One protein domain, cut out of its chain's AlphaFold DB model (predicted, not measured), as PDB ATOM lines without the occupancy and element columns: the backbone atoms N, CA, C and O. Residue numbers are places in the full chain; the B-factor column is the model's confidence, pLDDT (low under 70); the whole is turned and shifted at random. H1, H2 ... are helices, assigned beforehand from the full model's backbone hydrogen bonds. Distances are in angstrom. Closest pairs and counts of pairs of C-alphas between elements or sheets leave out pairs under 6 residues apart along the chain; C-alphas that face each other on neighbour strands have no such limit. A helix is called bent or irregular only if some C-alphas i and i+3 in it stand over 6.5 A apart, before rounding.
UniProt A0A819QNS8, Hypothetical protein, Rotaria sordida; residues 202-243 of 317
ATOM      1  N   HIS A 202      40.991 -36.535   7.559       85.62
ATOM      2  CA  HIS A 202      42.069 -37.385   7.065       85.62
ATOM      3  C   HIS A 202      41.912 -38.851   7.490       85.62
ATOM      4  O   HIS A 202      42.323 -39.749   6.759       85.62
ATOM      5  N   CYS A 203      41.216 -39.086   8.603       86.75
ATOM      6  CA  CYS A 203      40.842 -40.401   9.119       86.75
ATOM      7  C   CYS A 203      40.151 -41.297   8.066       86.75
ATOM      8  O   CYS A 203      40.359 -42.507   8.032       86.75
ATOM      9  N   TRP A 204      39.375 -40.713   7.145       86.12
ATOM     10  CA  TRP A 204      38.626 -41.449   6.116       86.12
ATOM     11  C   TRP A 204      39.460 -41.895   4.905       86.12
ATOM     12  O   TRP A 204      38.907 -42.391   3.925       86.12
ATOM     13  N   LYS A 205      40.793 -41.773   4.948       80.06
ATOM     14  CA  LYS A 205      41.686 -42.301   3.901       80.06
ATOM     15  C   LYS A 205      41.564 -43.814   3.697       80.06
ATOM     16  O   LYS A 205      41.780 -44.281   2.584       80.06
ATOM     17  N   MET A 206      41.191 -44.557   4.739       81.12
ATOM     18  CA  MET A 206      40.990 -46.011   4.677       81.12
ATOM     19  C   MET A 206      39.782 -46.415   3.822       81.12
ATOM     20  O   MET A 206      39.772 -47.498   3.246       81.12
ATOM     21  N   ALA A 207      38.770 -45.548   3.724       84.75
ATOM     22  CA  ALA A 207      37.552 -45.798   2.964       84.75
ATOM     23  C   ALA A 207      37.170 -44.533   2.171       84.75
ATOM     24  O   ALA A 207      36.437 -43.679   2.681       84.75
ATOM     25  N   PRO A 208      37.630 -44.394   0.911       82.25
ATOM     26  CA  PRO A 208      37.506 -43.148   0.149       82.25
ATOM     27  C   PRO A 208      36.053 -42.724  -0.119       82.25
ATOM     28  O   PRO A 208      35.799 -41.538  -0.325       82.25
ATOM     29  N   ILE A 209      35.092 -43.651  -0.045       89.06
ATOM     30  CA  ILE A 209      33.658 -43.350  -0.161       89.06
ATOM     31  C   ILE A 209      33.148 -42.437   0.969       89.06
ATOM     32  O   ILE A 209      32.247 -41.632   0.756       89.06
ATOM     33  N   PHE A 210      33.771 -42.493   2.152       87.25
ATOM     34  CA  PHE A 210      33.403 -41.680   3.314       87.25
ATOM     35  C   PHE A 210      34.213 -40.384   3.432       87.25
ATOM     36  O   PHE A 210      34.041 -39.636   4.392       87.25
ATOM     37  N   LYS A 211      35.048 -40.047   2.440       85.75
ATOM     38  CA  LYS A 211      35.839 -38.805   2.452       85.75
ATOM     39  C   LYS A 211      34.965 -37.548   2.580       85.75
ATOM     40  O   LYS A 211      35.373 -36.581   3.220       85.75
ATOM     41  N   GLY A 212      33.752 -37.578   2.022       89.94
ATOM     42  CA  GLY A 212      32.773 -36.497   2.162       89.94
ATOM     43  C   GLY A 212      32.306 -36.278   3.605       89.94
ATOM     44  O   GLY A 212      32.102 -35.135   4.001       89.94
ATOM     45  N   LEU A 213      32.230 -37.340   4.416       91.19
ATOM     46  CA  LEU A 213      31.746 -37.283   5.799       91.19
ATOM     47  C   LEU A 213      32.635 -36.388   6.672       91.19
ATOM     48  O   LEU A 213      32.127 -35.526   7.386       91.19
ATOM     49  N   GLY A 214      33.958 -36.537   6.561       90.88
ATOM     50  CA  GLY A 214      34.910 -35.713   7.308       90.88
ATOM     51  C   GLY A 214      34.815 -34.225   6.952       90.88
ATOM     52  O   GLY A 214      34.841 -33.373   7.836       90.88
ATOM     53  N   ILE A 215      34.631 -33.902   5.666       91.88
ATOM     54  CA  ILE A 215      34.453 -32.514   5.209       91.88
ATOM     55  C   ILE A 215      33.119 -31.950   5.723       91.88
ATOM     56  O   ILE A 215      33.079 -30.835   6.245       91.88
ATOM     57  N   SER A 216      32.035 -32.729   5.643       94.06
ATOM     58  CA  SER A 216      30.725 -32.340   6.175       94.06
ATOM     59  C   SER A 216      30.760 -32.085   7.686       94.06
ATOM     60  O   SER A 216      30.165 -31.112   8.148       94.06
ATOM     61  N   MET A 217      31.491 -32.901   8.455       92.25
ATOM     62  CA  MET A 217      31.681 -32.697   9.896       92.25
ATOM     63  C   MET A 217      32.395 -31.374  10.204       92.25
ATOM     64  O   MET A 217      31.973 -30.648  11.108       92.25
ATOM     65  N   SER A 218      33.430 -31.014   9.437       92.44
ATOM     66  CA  SER A 218      34.127 -29.731   9.604       92.44
ATOM     67  C   SER A 218      33.229 -28.532   9.290       92.44
ATOM     68  O   SER A 218      33.206 -27.572  10.059       92.44
ATOM     69  N   ILE A 219      32.439 -28.601   8.213       95.81
ATOM     70  CA  ILE A 219      31.500 -27.531   7.838       95.81
ATOM     71  C   ILE A 219      30.420 -27.348   8.916       95.81
ATOM     72  O   ILE A 219      30.141 -26.223   9.327       95.81
ATOM     73  N   MET A 220      29.840 -28.439   9.425       95.00
ATOM     74  CA  MET A 220      28.844 -28.363  10.503       95.00
ATOM     75  C   MET A 220      29.430 -27.780  11.790       95.00
ATOM     76  O   MET A 220      28.789 -26.956  12.443       95.00
ATOM     77  N   SER A 221      30.665 -28.155  12.127       93.38
ATOM     78  CA  SER A 221      31.365 -27.611  13.296       93.38
ATOM     79  C   SER A 221      31.567 -26.099  13.179       93.38
ATOM     80  O   SER A 221      31.365 -25.384  14.155       93.38
ATOM     81  N   PHE A 222      31.877 -25.586  11.985       95.00
ATOM     82  CA  PHE A 222      32.009 -24.148  11.743       95.00
ATOM     83  C   PHE A 222      30.707 -23.379  12.021       95.00
ATOM     84  O   PHE A 222      30.721 -22.384  12.752       95.00
ATOM     85  N   PHE A 223      29.568 -23.864  11.513       95.38
ATOM     86  CA  PHE A 223      28.270 -23.234  11.776       95.38
ATOM     87  C   PHE A 223      27.880 -23.287  13.257       95.38
ATOM     88  O   PHE A 223      27.389 -22.291  13.796       95.38
ATOM     89  N   PHE A 224      28.139 -24.410  13.936       92.81
ATOM     90  CA  PHE A 224      27.905 -24.500  15.377       92.81
ATOM     91  C   PHE A 224      28.760 -23.499  16.152       92.81
ATOM     92  O   PHE A 224      28.226 -22.807  17.016       92.81
ATOM     93  N   THR A 225      30.043 -23.349  15.819       93.38
ATOM     94  CA  THR A 225      30.926 -22.394  16.499       93.38
ATOM     95  C   THR A 225      30.412 -20.957  16.398       93.38
ATOM     96  O   THR A 225      30.376 -20.264  17.416       93.38
ATOM     97  N   ILE A 226      29.953 -20.508  15.223       95.25
ATOM     98  CA  ILE A 226      29.407 -19.145  15.052       95.25
ATOM     99  C   ILE A 226      28.178 -18.935  15.945       95.25
ATOM    100  O   ILE A 226      28.089 -17.941  16.668       95.25
ATOM    101  N   TYR A 227      27.248 -19.892  15.931       92.69
ATOM    102  CA  TYR A 227      26.026 -19.820  16.726       92.69
ATOM    103  C   TYR A 227      26.308 -19.834  18.237       92.69
ATOM    104  O   TYR A 227      25.800 -18.989  18.977       92.69
ATOM    105  N   TYR A 228      27.152 -20.756  18.704       91.94
ATOM    106  CA  TYR A 228      27.477 -20.869  20.126       91.94
ATOM    107  C   TYR A 228      28.304 -19.684  20.635       91.94
ATOM    108  O   TYR A 228      28.088 -19.251  21.765       91.94
ATOM    109  N   THR A 229      29.178 -19.100  19.809       93.50
ATOM    110  CA  THR A 229      29.936 -17.894  20.187       93.50
ATOM    111  C   THR A 229      29.000 -16.718  20.478       93.50
ATOM    112  O   THR A 229      29.185 -16.026  21.478       93.50
ATOM    113  N   MET A 230      27.943 -16.533  19.679       94.44
ATOM    114  CA  MET A 230      26.928 -15.503  19.945       94.44
ATOM    115  C   MET A 230      26.189 -15.743  21.269       94.44
ATOM    116  O   MET A 230      26.011 -14.809  22.050       94.44
ATOM    117  N   LEU A 231      25.806 -16.990  21.572       91.38
ATOM    118  CA  LEU A 231      25.147 -17.336  22.841       91.38
ATOM    119  C   LEU A 231      26.036 -17.075  24.063       91.38
ATOM    120  O   LEU A 231      25.561 -16.563  25.082       91.38
ATOM    121  N   VAL A 232      27.324 -17.406  23.966       91.81
ATOM    122  CA  VAL A 232      28.294 -17.099  25.024       91.81
ATOM    123  C   VAL A 232      28.448 -15.584  25.170       91.81
ATOM    124  O   VAL A 232      28.436 -15.090  26.294       91.81
ATOM    125  N   GLY A 233      28.481 -14.832  24.065       94.44
ATOM    126  CA  GLY A 233      28.497 -13.366  24.081       94.44
ATOM    127  C   GLY A 233      27.314 -12.761  24.844       94.44
ATOM    128  O   GLY A 233      27.514 -11.924  25.725       94.44
ATOM    129  N   TYR A 234      26.092 -13.241  24.589       92.19
ATOM    130  CA  TYR A 234      24.920 -12.835  25.372       92.19
ATOM    131  C   TYR A 234      25.057 -13.215  26.847       92.19
ATOM    132  O   TYR A 234      24.798 -12.387  27.716       92.19
ATOM    133  N   SER A 235      25.508 -14.434  27.145       91.88
ATOM    134  CA  SER A 235      25.679 -14.906  28.526       91.88
ATOM    135  C   SER A 235      26.661 -14.031  29.311       91.88
ATOM    136  O   SER A 235      26.371 -13.650  30.443       91.88
ATOM    137  N   VAL A 236      27.785 -13.646  28.698       93.75
ATOM    138  CA  VAL A 236      28.775 -12.735  29.294       93.75
ATOM    139  C   VAL A 236      28.190 -11.335  29.486       93.75
ATOM    140  O   VAL A 236      28.392 -10.730  30.536       93.75
ATOM    141  N   LEU A 237      27.420 -10.826  28.520       91.44
ATOM    142  CA  LEU A 237      26.741  -9.535  28.647       91.44
ATOM    143  C   LEU A 237      25.767  -9.533  29.834       91.44
ATOM    144  O   LEU A 237      25.833  -8.632  30.670       91.44
ATOM    145  N   TYR A 238      24.913 -10.552  29.961       89.00
ATOM    146  CA  TYR A 238      23.998 -10.685  31.100       89.00
ATOM    147  C   TYR A 238      24.741 -10.897  32.425       89.00
ATOM    148  O   TYR A 238      24.339 -10.331  33.441       89.00
ATOM    149  N   PHE A 239      25.852 -11.639  32.413       91.62
ATOM    150  CA  PHE A 239      26.711 -11.820  33.582       91.62
ATOM    151  C   PHE A 239      27.293 -10.484  34.070       91.62
ATOM    152  O   PHE A 239      27.192 -10.166  35.252       91.62
ATOM    153  N   ILE A 240      27.813  -9.650  33.163       92.19
ATOM    154  CA  ILE A 240      28.339  -8.319  33.508       92.19
ATOM    155  C   ILE A 240      27.213  -7.385  33.979       92.19
ATOM    156  O   ILE A 240      27.379  -6.657  34.959       92.19
ATOM    157  N   LEU A 241      26.047  -7.410  33.321       86.75
ATOM    158  CA  LEU A 241      24.883  -6.613  33.730       86.75
ATOM    159  C   LEU A 241      24.335  -7.019  35.106       86.75
ATOM    160  O   LEU A 241      23.724  -6.183  35.772       86.75
ATOM    161  N   SER A 242      24.598  -8.248  35.559       89.75
ATOM    162  CA  SER A 242      24.187  -8.728  36.880       89.75
ATOM    163  C   SER A 242      24.930  -8.062  38.044       89.75
ATOM    164  O   SER A 242      24.444  -8.129  39.169       89.75
ATOM    165  N   PHE A 243      26.073  -7.402  37.812       89.88
ATOM    166  CA  PHE A 243      26.780  -6.650  38.861       89.88
ATOM    167  C   PHE A 243      26.176  -5.262  39.134       89.88
ATOM    168  O   PHE A 243      26.654  -4.537  40.009       89.88
TER     169      PHE A 243
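AT A GLANCE: This is residues 202 to 243 of the 317 residues of the protein "Hypothetical protein" of Rotaria sordida (UniProt A0A819QNS8). One long helix, H2, makes nearly the whole length of a rod, and a tiny helix, H1, sits beside its first turns like a small hook. The printed part has 42 residues with two named helices, H1 then H2, and no named strand; the class is all helix. It is extended, with a radius of gyration of the C-alphas of 17.3 A and spans of 54 by 13 by 7 A.

HOW THE PARTS SIT: Start at H1, residues 203 to 206, and pass the tight link of one residue into H2, residues 208 to 241. They touch, H2 with residues 210 to 214 alone; look for the closest C-alphas, those of Trp 204 and Lys 211, 5.3 A apart. In H2, 26 of 30 O i to N i+4 pairs are within hydrogen-bond range; H1 is too short for such a pair.

IN THESE COORDINATES: Find C-alpha 203 at (40.842, -40.401, 9.119), where H1 begins; it is irregular, with C-alphas 203 and 206 7.2 A apart. H2 runs 51.2 A from C-alpha 208 at (37.506, -43.148, 0.149) to C-alpha 241 at (24.883, -6.613, 33.730), and is irregular, with C-alphas 209 and 212 7.3 A apart.

THE WHOLE: The C-alphas farthest apart, those of Pro 208 and Phe 243, are 54.3 A apart. Residues 216 to 243 stand free. The printed part has no cut, and no printed residue is under 70 in pLDDT.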